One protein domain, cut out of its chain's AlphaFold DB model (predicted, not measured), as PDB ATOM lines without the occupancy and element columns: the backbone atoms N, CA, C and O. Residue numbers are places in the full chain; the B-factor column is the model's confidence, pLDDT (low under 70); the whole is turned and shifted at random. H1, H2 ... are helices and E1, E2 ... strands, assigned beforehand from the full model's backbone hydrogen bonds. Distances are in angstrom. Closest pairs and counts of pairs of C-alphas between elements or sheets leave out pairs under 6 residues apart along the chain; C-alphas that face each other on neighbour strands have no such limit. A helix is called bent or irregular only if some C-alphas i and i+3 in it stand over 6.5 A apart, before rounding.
ATOM      1  N   GLN A   3      45.916 138.104 -16.264       78.12
ATOM      2  CA  GLN A   3      45.459 136.929 -17.003       78.12
ATOM      3  C   GLN A   3      44.398 136.207 -16.166       78.12
ATOM      4  O   GLN A   3      44.632 135.889 -15.000       78.12
ATOM      5  N   VAL A   4      43.213 135.992 -16.737       76.50
ATOM      6  CA  VAL A   4      42.078 135.355 -16.056       76.50
ATOM      7  C   VAL A   4      41.610 134.172 -16.902       76.50
ATOM      8  O   VAL A   4      41.531 134.274 -18.126       76.50
ATOM      9  N   SER A   5      41.320 133.036 -16.263       81.50
ATOM     10  CA  SER A   5      40.740 131.867 -16.934       81.50
ATOM     11  C   SER A   5      39.216 131.977 -16.962       81.50
ATOM     12  O   SER A   5      38.586 132.324 -15.961       81.50
ATOM     13  N   CYS A   6      38.610 131.696 -18.114       84.31
ATOM     14  CA  CYS A   6      37.160 131.621 -18.239       84.31
ATOM     15  C   CYS A   6      36.609 130.399 -17.490       84.31
ATOM     16  O   CYS A   6      36.975 129.273 -17.803       84.31
ATOM     17  N   ALA A   7      35.639 130.598 -16.594       81.88
ATOM     18  CA  ALA A   7      35.013 129.507 -15.839       81.88
ATOM     19  C   ALA A   7      34.250 128.480 -16.707       81.88
ATOM     20  O   ALA A   7      33.996 127.373 -16.254       81.88
ATOM     21  N   TYR A   8      33.869 128.839 -17.941       84.25
ATOM     22  CA  TYR A   8      33.070 127.974 -18.822       84.25
ATOM     23  C   TYR A   8      33.884 127.228 -19.878       84.25
ATOM     24  O   TYR A   8      33.515 126.123 -20.253       84.25
ATOM     25  N   CYS A   9      34.934 127.850 -20.419       88.44
ATOM     26  CA  CYS A   9      35.734 127.258 -21.498       88.44
ATOM     27  C   CYS A   9      37.211 127.086 -21.136       88.44
ATOM     28  O   CYS A   9      37.992 126.691 -21.994       88.44
ATOM     29  N   HIS A  10      37.604 127.423 -19.903       82.06
ATOM     30  CA  HIS A  10      38.965 127.354 -19.357       82.06
ATOM     31  C   HIS A  10      40.066 128.102 -20.132       82.06
ATOM     32  O   HIS A  10      41.199 128.177 -19.657       82.06
ATOM     33  N   SER A  11      39.743 128.746 -21.258       83.50
ATOM     34  CA  SER A  11      40.678 129.582 -22.012       83.50
ATOM     35  C   SER A  11      41.133 130.799 -21.200       83.50
ATOM     36  O   SER A  11      40.357 131.411 -20.454       83.50
ATOM     37  N   LEU A  12      42.416 131.131 -21.334       83.38
ATOM     38  CA  LEU A  12      43.044 132.271 -20.676       83.38
ATOM     39  C   LEU A  12      42.897 133.512 -21.554       83.38
ATOM     40  O   LEU A  12      43.233 133.479 -22.735       83.38
ATOM     41  N   PHE A  13      42.445 134.621 -20.973       84.62
ATOM     42  CA  PHE A  13      42.395 135.911 -21.657       84.62
ATOM     43  C   PHE A  13      42.912 137.038 -20.758       84.62
ATOM     44  O   PHE A  13      42.886 136.951 -19.527       84.62
ATOM     45  N   LEU A  14      43.424 138.096 -21.385       81.31
ATOM     46  CA  LEU A  14      43.894 139.300 -20.705       81.31
ATOM     47  C   LEU A  14      42.710 140.219 -20.413       81.31
ATOM     48  O   LEU A  14      41.976 140.608 -21.320       81.31
ATOM     49  N   PHE A  15      42.539 140.579 -19.143       75.88
ATOM     50  CA  PHE A  15      41.498 141.499 -18.705       75.88
ATOM     51  C   PHE A  15      42.108 142.745 -18.053       75.88
ATOM     52  O   PHE A  15      43.060 142.665 -17.262       75.88
ATOM     53  N   ASN A  16      41.561 143.917 -18.392       74.00
ATOM     54  CA  ASN A  16      41.959 145.177 -17.778       74.00
ATOM     55  C   ASN A  16      41.164 145.400 -16.488       74.00
ATOM     56  O   ASN A  16      39.995 145.773 -16.510       74.00
ATOM     57  N   THR A  17      41.817 145.203 -15.348       67.56
ATOM     58  CA  THR A  17      41.220 145.399 -14.022       67.56
ATOM     59  C   THR A  17      40.907 146.865 -13.701       67.56
ATOM     60  O   THR A  17      40.217 147.116 -12.718       67.56
ATOM     61  N   LEU A  18      41.380 147.823 -14.512       61.25
ATOM     62  CA  LEU A  18      41.078 149.253 -14.367       61.25
ATOM     63  C   LEU A  18      39.708 149.631 -14.946       61.25
ATOM     64  O   LEU A  18      39.110 150.621 -14.535       61.25
ATOM     65  N   THR A  19      39.185 148.845 -15.889       65.31
ATOM     66  CA  THR A  19      37.838 149.059 -16.423       65.31
ATOM     67  C   THR A  19      36.833 148.341 -15.528       65.31
ATOM     68  O   THR A  19      36.843 147.116 -15.452       65.31
ATOM     69  N   ASN A  20      35.947 149.090 -14.861       63.06
ATOM     70  CA  ASN A  20      34.890 148.589 -13.963       63.06
ATOM     71  C   ASN A  20      33.766 147.800 -14.689       63.06
ATOM     72  O   ASN A  20      32.622 147.804 -14.243       63.06
ATOM     73  N   ALA A  21      34.069 147.133 -15.804       68.75
ATOM     74  CA  ALA A  21      33.136 146.349 -16.610       68.75
ATOM     75  C   ALA A  21      33.159 144.859 -16.217       68.75
ATOM     76  O   ALA A  21      34.167 144.349 -15.731       68.75
ATOM     77  N   LEU A  22      32.055 144.136 -16.439       70.88
ATOM     78  CA  LEU A  22      32.020 142.681 -16.244       70.88
ATOM     79  C   LEU A  22      32.855 141.999 -17.338       70.88
ATOM     80  O   LEU A  22      32.659 142.260 -18.527       70.88
ATOM     81  N   ALA A  23      33.756 141.095 -16.951       75.00
ATOM     82  CA  ALA A  23      34.591 140.369 -17.902       75.00
ATOM     83  C   ALA A  23      33.749 139.385 -18.735       75.00
ATOM     84  O   ALA A  23      33.292 138.348 -18.245       75.00
ATOM     85  N   ARG A  24      33.549 139.699 -20.021       82.06
ATOM     86  CA  ARG A  24      33.005 138.758 -21.010       82.06
ATOM     87  C   ARG A  24      34.151 138.037 -21.696       82.06
ATOM     88  O   ARG A  24      35.057 138.676 -22.222       82.06
ATOM     89  N   CYS A  25      34.096 136.711 -21.710       84.06
ATOM     90  CA  CYS A  25      35.091 135.926 -22.427       84.06
ATOM     91  C   CYS A  25      34.953 136.173 -23.945       84.06
ATOM     92  O   CYS A  25      33.845 136.040 -24.466       84.06
ATOM     93  N   PRO A  26      36.035 136.487 -24.681       83.38
ATOM     94  CA  PRO A  26      35.966 136.703 -26.128       83.38
ATOM     95  C   PRO A  26      35.585 135.432 -26.906       83.38
ATOM     96  O   PRO A  26      34.975 135.535 -27.967       83.38
ATOM     97  N   HIS A  27      35.878 134.245 -26.362       83.00
ATOM     98  CA  HIS A  27      35.589 132.965 -27.015       83.00
ATOM     99  C   HIS A  27      34.130 132.528 -26.873       83.00
ATOM    100  O   HIS A  27      33.487 132.201 -27.863       83.00
ATOM    101  N   CYS A  28      33.583 132.521 -25.653       86.94
ATOM    102  CA  CYS A  28      32.228 132.015 -25.410       86.94
ATOM    103  C   CYS A  28      31.185 133.112 -25.162       86.94
ATOM    104  O   CYS A  28      30.008 132.798 -24.996       86.94
ATOM    105  N   ARG A  29      31.598 134.388 -25.087       83.62
ATOM    106  CA  ARG A  29      30.777 135.578 -24.764       83.62
ATOM    107  C   ARG A  29      29.995 135.514 -23.444       83.62
ATOM    108  O   ARG A  29      29.337 136.489 -23.085       83.62
ATOM    109  N   LYS A  30      30.112 134.422 -22.681       84.31
ATOM    110  CA  LYS A  30      29.555 134.281 -21.334       84.31
ATOM    111  C   LYS A  30      30.353 135.142 -20.353       84.31
ATOM    112  O   LYS A  30      31.577 135.275 -20.454       84.31
ATOM    113  N   VAL A  31      29.640 135.742 -19.406       82.44
ATOM    114  CA  VAL A  31      30.228 136.535 -18.321       82.44
ATOM    115  C   VAL A  31      30.943 135.582 -17.372       82.44
ATOM    116  O   VAL A  31      30.319 134.669 -16.848       82.44
ATOM    117  N   SER A  32      32.245 135.763 -17.176       73.81
ATOM    118  CA  SER A  32      33.034 134.942 -16.246       73.81
ATOM    119  C   SER A  32      33.325 135.738 -14.978       73.81
ATOM    120  O   SER A  32      33.554 136.946 -15.053       73.81
ATOM    121  N   SER A  33      33.314 135.086 -13.812       67.00
ATOM    122  CA  SER A  33      33.684 135.758 -12.567       67.00
ATOM    123  C   SER A  33      35.166 136.140 -12.616       67.00
ATOM    124  O   SER A  33      36.048 135.312 -12.838       67.00
ATOM    125  N   VAL A  34      35.450 137.431 -12.452       65.94
ATOM    126  CA  VAL A  34      36.817 137.917 -12.242       65.94
ATOM    127  C   VAL A  34      37.204 137.443 -10.841       65.94
ATOM    128  O   VAL A  34      36.456 137.702  -9.901       65.94
ATOM    129  N   GLY A  35      38.287 136.673 -10.716       65.00
ATOM    130  CA  GLY A  35      38.595 135.858  -9.531       65.00
ATOM    131  C   GLY A  35      38.528 136.568  -8.167       65.00
ATOM    132  O   GLY A  35      38.503 137.793  -8.075       65.00
ATOM    133  N   GLN A  36      38.560 135.779  -7.087       64.38
ATOM    134  CA  GLN A  36      38.283 136.165  -5.687       64.38
ATOM    135  C   GLN A  36      38.956 137.461  -5.188       64.38
ATOM    136  O   GLN A  36      38.442 138.128  -4.296       64.38
ATOM    137  N   ARG A  37      40.085 137.876  -5.773       65.81
ATOM    138  CA  ARG A  37      40.760 139.142  -5.440       65.81
ATOM    139  C   ARG A  37      39.970 140.394  -5.864       65.81
ATOM    140  O   ARG A  37      40.093 141.423  -5.205       65.81
ATOM    141  N   PHE A  38      39.138 140.315  -6.906       69.81
ATOM    142  CA  PHE A  38      38.324 141.437  -7.392       69.81
ATOM    143  C   PHE A  38      37.110 141.715  -6.493       69.81
ATOM    144  O   PHE A  38      36.826 142.871  -6.180       69.81
ATOM    145  N   SER A  39      36.421 140.670  -6.023       70.44
ATOM    146  CA  SER A  39      35.292 140.810  -5.092       70.44
ATOM    147  C   SER A  39      35.745 141.270  -3.704       70.44
ATOM    148  O   SER A  39      35.104 142.138  -3.114       70.44
ATOM    149  N   VAL A  40      36.881 140.757  -3.216       77.56
ATOM    150  CA  VAL A  40      37.438 141.138  -1.909       77.56
ATOM    151  C   VAL A  40      37.864 142.604  -1.887       77.56
ATOM    152  O   VAL A  40      37.503 143.301  -0.953       77.56
ATOM    153  N   SER A  41      38.544 143.118  -2.920       78.00
ATOM    154  CA  SER A  41      38.999 144.520  -2.940       78.00
ATOM    155  C   SER A  41      37.844 145.529  -2.857       78.00
ATOM    156  O   SER A  41      37.912 146.471  -2.070       78.00
ATOM    157  N   ARG A  42      36.750 145.315  -3.601       81.25
ATOM    158  CA  ARG A  42      35.555 146.172  -3.500       81.25
ATOM    159  C   ARG A  42      34.837 146.001  -2.165       81.25
ATOM    160  O   ARG A  42      34.425 146.996  -1.578       81.25
ATOM    161  N   GLY A  43      34.738 144.767  -1.665       85.88
ATOM    162  CA  GLY A  43      34.211 144.489  -0.330       85.88
ATOM    163  C   GLY A  43      34.982 145.244   0.753       85.88
ATOM    164  O   GLY A  43      34.376 145.922   1.570       85.88
ATOM    165  N   THR A  44      36.315 145.228   0.701       86.50
ATOM    166  CA  THR A  44      37.175 145.978   1.625       86.50
ATOM    167  C   THR A  44      36.943 147.486   1.527       86.50
ATOM    168  O   THR A  44      36.846 148.131   2.564       86.50
ATOM    169  N   MET A  45      36.777 148.051   0.325       88.88
ATOM    170  CA  MET A  45      36.460 149.479   0.166       88.88
ATOM    171  C   MET A  45      35.130 149.858   0.827       88.88
ATOM    172  O   MET A  45      35.072 150.851   1.550       88.88
ATOM    173  N   TYR A  46      34.074 149.061   0.630       91.62
ATOM    174  CA  TYR A  46      32.786 149.305   1.286       91.62
ATOM    175  C   TYR A  46      32.854 149.103   2.801       91.62
ATOM    176  O   TYR A  46      32.259 149.884   3.536       91.62
ATOM    177  N   MET A  47      33.618 148.115   3.278       93.88
ATOM    178  CA  MET A  47      33.840 147.915   4.712       93.88
ATOM    179  C   MET A  47      34.557 149.116   5.331       93.88
ATOM    180  O   MET A  47      34.103 149.626   6.350       93.88
ATOM    181  N   ILE A  48      35.618 149.627   4.699       94.25
ATOM    182  CA  ILE A  48      36.326 150.831   5.162       94.25
ATOM    183  C   ILE A  48      35.380 152.038   5.176       94.25
ATOM    184  O   ILE A  48      35.318 152.746   6.177       94.25
ATOM    185  N   ALA A  49      34.603 152.254   4.111       94.50
ATOM    186  CA  ALA A  49      33.636 153.350   4.053       94.50
ATOM    187  C   ALA A  49      32.567 153.249   5.159       94.50
ATOM    188  O   ALA A  49      32.226 154.255   5.779       94.50
ATOM    189  N   ALA A  50      32.084 152.038   5.452       96.00
ATOM    190  CA  ALA A  50      31.149 151.789   6.544       96.00
ATOM    191  C   ALA A  50      31.772 152.096   7.915       96.00
ATOM    192  O   ALA A  50      31.132 152.748   8.737       96.00
ATOM    193  N   PHE A  51      33.029 151.704   8.147       96.81
ATOM    194  CA  PHE A  51      33.749 152.043   9.379       96.81
ATOM    195  C   PHE A  51      33.941 153.550   9.543       96.81
ATOM    196  O   PHE A  51      33.729 154.070  10.635       96.81
ATOM    197  N   VAL A  52      34.291 154.266   8.473       96.88
ATOM    198  CA  VAL A  52      34.439 155.728   8.516       96.88
ATOM    199  C   VAL A  52      33.114 156.396   8.879       96.88
ATOM    200  O   VAL A  52      33.078 157.212   9.796       96.88
ATOM    201  N   MET A  53      32.012 156.014   8.227       96.31
ATOM    202  CA  MET A  53      30.684 156.553   8.548       96.31
ATOM    203  C   MET A  53      30.245 156.221   9.978       96.31
ATOM    204  O   MET A  53      29.658 157.065  10.653       96.31
ATOM    205  N   LEU A  54      30.573 155.024  10.468       96.88
ATOM    206  CA  LEU A  54      30.297 154.617  11.844       96.88
ATOM    207  C   LEU A  54      31.087 155.464  12.850       96.88
ATOM    208  O   LEU A  54      30.509 155.939  13.823       96.88
ATOM    209  N   ILE A  55      32.377 155.712  12.607       97.19
ATOM    210  CA  ILE A  55      33.209 156.558  13.476       97.19
ATOM    211  C   ILE A  55      32.686 157.997  13.487       97.19
ATOM    212  O   ILE A  55      32.600 158.596  14.556       97.19
ATOM    213  N   ILE A  56      32.285 158.535  12.332       97.06
ATOM    214  CA  ILE A  56      31.677 159.870  12.247       97.06
ATOM    215  C   ILE A  56      30.374 159.911  13.052       97.06
ATOM    216  O   ILE A  56      30.191 160.816  13.861       97.06
ATOM    217  N   GLY A  57      29.493 158.919  12.891       96.00
ATOM    218  CA  GLY A  57      28.235 158.839  13.636       96.00
ATOM    219  C   GLY A  57      28.443 158.761  15.149       96.00
ATOM    220  O   GLY A  57      27.792 159.488  15.900       96.00
ATOM    221  N   ILE A  58      29.399 157.945  15.607       96.38
ATOM    222  CA  ILE A  58      29.773 157.871  17.026       96.38
ATOM    223  C   ILE A  58      30.354 159.207  17.493       96.38
ATOM    224  O   ILE A  58      29.946 159.701  18.537       96.38
ATOM    225  N   GLY A  59      31.249 159.819  16.716       96.12
ATOM    226  CA  GLY A  59      31.846 161.115  17.036       96.12
ATOM    227  C   GLY A  59      30.801 162.217  17.192       96.12
ATOM    228  O   GLY A  59      30.835 162.954  18.172       96.12
ATOM    229  N   VAL A  60      29.819 162.284  16.289       96.00
ATOM    230  CA  VAL A  60      28.693 163.225  16.388       96.00
ATOM    231  C   VAL A  60      27.829 162.915  17.607       96.00
ATOM    232  O   VAL A  60      27.465 163.832  18.337       96.00
ATOM    233  N   THR A  61      27.527 161.643  17.871       93.00
ATOM    234  CA  THR A  61      26.678 161.243  19.005       93.00
ATOM    235  C   THR A  61      27.342 161.565  20.344       93.00
ATOM    236  O   THR A  61      26.730 162.192  21.204       93.00
ATOM    237  N   VAL A  62      28.615 161.194  20.509       94.25
ATOM    238  CA  VAL A  62      29.402 161.465  21.720       94.25
ATOM    239  C   VAL A  62      29.683 162.957  21.862       94.25
ATOM    240  O   VAL A  62      29.543 163.490  22.957       94.25
ATOM    241  N   GLY A  63      30.016 163.652  20.772       90.06
ATOM    242  CA  GLY A  63      30.219 165.099  20.774       90.06
ATOM    243  C   GLY A  63      28.954 165.853  21.176       90.06
ATOM    244  O   GLY A  63      29.011 166.726  22.033       90.06
ATOM    245  N   THR A  64      27.798 165.452  20.641       88.44
ATOM    246  CA  THR A  64      26.493 166.016  21.021       88.44
ATOM    247  C   THR A  64      26.169 165.720  22.483       88.44
ATOM    248  O   THR A  64      25.707 166.609  23.191       88.44
ATOM    249  N   TYR A  65      26.445 164.504  22.963       86.50
ATOM    250  CA  TYR A  65      26.226 164.136  24.363       86.50
ATOM    251  C   TYR A  65      27.133 164.924  25.318       86.50
ATOM    252  O   TYR A  65      26.660 165.447  26.322       86.50
ATOM    253  N   SER A  66      28.419 165.062  24.988       85.25
ATOM    254  CA  SER A  66      29.384 165.836  25.776       85.25
ATOM    255  C   SER A  66      29.014 167.315  25.803       85.25
ATOM    256  O   SER A  66      28.988 167.922  26.869       85.25
ATOM    257  N   TYR A  67      28.655 167.878  24.648       82.75
ATOM    258  CA  TYR A  67      28.201 169.261  24.537       82.75
ATOM    259  C   TYR A  67      26.910 169.501  25.331       82.75
ATOM    260  O   TYR A  67      26.789 170.492  26.046       82.75
ATOM    261  N   ALA A  68      25.955 168.567  25.272       77.44
ATOM    262  CA  ALA A  68      24.722 168.638  26.052       77.44
ATOM    263  C   ALA A  68      24.966 168.511  27.568       77.44
ATOM    264  O   ALA A  68      24.273 169.165  28.344       77.44
ATOM    265  N   ALA A  69      25.942 167.701  27.994       78.19
ATOM    266  CA  ALA A  69      26.308 167.545  29.402       78.19
ATOM    267  C   ALA A  69      27.030 168.782  29.963       78.19
ATOM    268  O   ALA A  69      26.789 169.173  31.103       78.19
ATOM    269  N   GLU A  70      27.889 169.415  29.163       79.81
ATOM    270  CA  GLU A  70      28.663 170.596  29.564       79.81
ATOM    271  C   GLU A  70      27.842 171.892  29.484       79.81
ATOM    272  O   GLU A  70      28.072 172.834  30.242       79.81
ATOM    273  N   HIS A  71      26.854 171.954  28.588       77.31
ATOM    274  CA  HIS A  71      26.006 173.128  28.380       77.31
ATOM    275  C   HIS A  71      24.525 172.830  28.649       77.31
ATOM    276  O   HIS A  71      23.642 173.209  27.876       77.31
TER     277      HIS A  71
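Overview. This is residues 3 to 71 of the 275 residues of the protein "Phosphatidylinositol-4,5-bisphosphate 4-phosphatase" of Araneus ventricosus (UniProt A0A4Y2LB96). One long helix, H1, sticks out like a handle from a small compact head, where a short two-strand hairpin, E1 and E2, sits together with a long looping stretch, residues 16 to 35. Residues 39 to 71, of which 39 to 70 belong to H1, stand free of the head and make most of the length. The printed part has 69 residues, with two named strands and then one named helix in the order E1, E2, H1; the sheet has the order E1 - E2 and is antiparallel, and the class is mostly helix. The whole is extended, with a radius of gyration of the C-alphas of 21.6 A, and its C-alphas span 69 by 17 by 16 A along their three main axes.

Along the chain. E1 is residues 3 to 5, 6.9 A from first to last C-alpha, and begins at C-alpha 3 at (45.459, 136.929, -17.003). E2 is residues 12 to 15, 9.6 A from first to last C-alpha. Residues 16 to 35 hold no named element, and their C-alphas lie 11 to 27 A from the mean of all C-alphas. H1 is residues 36 to 70, 50.2 A from first to last C-alpha; it begins at C-alpha 36 at (38.283, 136.165, -5.687) and ends at C-alpha 70 at (28.663, 170.596, 29.564).

Arrangement. E1 and E2 form a hairpin of antiparallel neighbour strands, with an angle of 131 degrees between their N-to-C directions. The C-alphas of Ser 5 and Leu 12 face each other at 4.4 A, and those of Gln 3 and Leu 14 at 4.7 A. N of Val 4 and O of Phe 13 are within hydrogen-bond range at 3.0 A, and so are N of Phe 13 and O of Val 4, also at 3.0 A. E1 and H1 are apart, with no C-alpha of the one within 8 A of the other. In H1, which is not bent, 30 of 31 O i to N i+4 pairs are within hydrogen-bond range.

Size, cuts and confidence. The C-alphas of His 27 and His 71 are the two farthest apart, at 69.1 A. Without the stretch that stands free, the body has 36 residues, spans 23 by 16 by 13 A and has a radius of gyration of 8.9 A. The link from E1 to E2, 6 residues, is short, and the link from E2 to H1, 20 residues, is long. The printed part has no cut. The mean pLDDT of the printed part is 82.5, and the model's confidence is low, under 70, at residues 17 to 21 and 33 to 38.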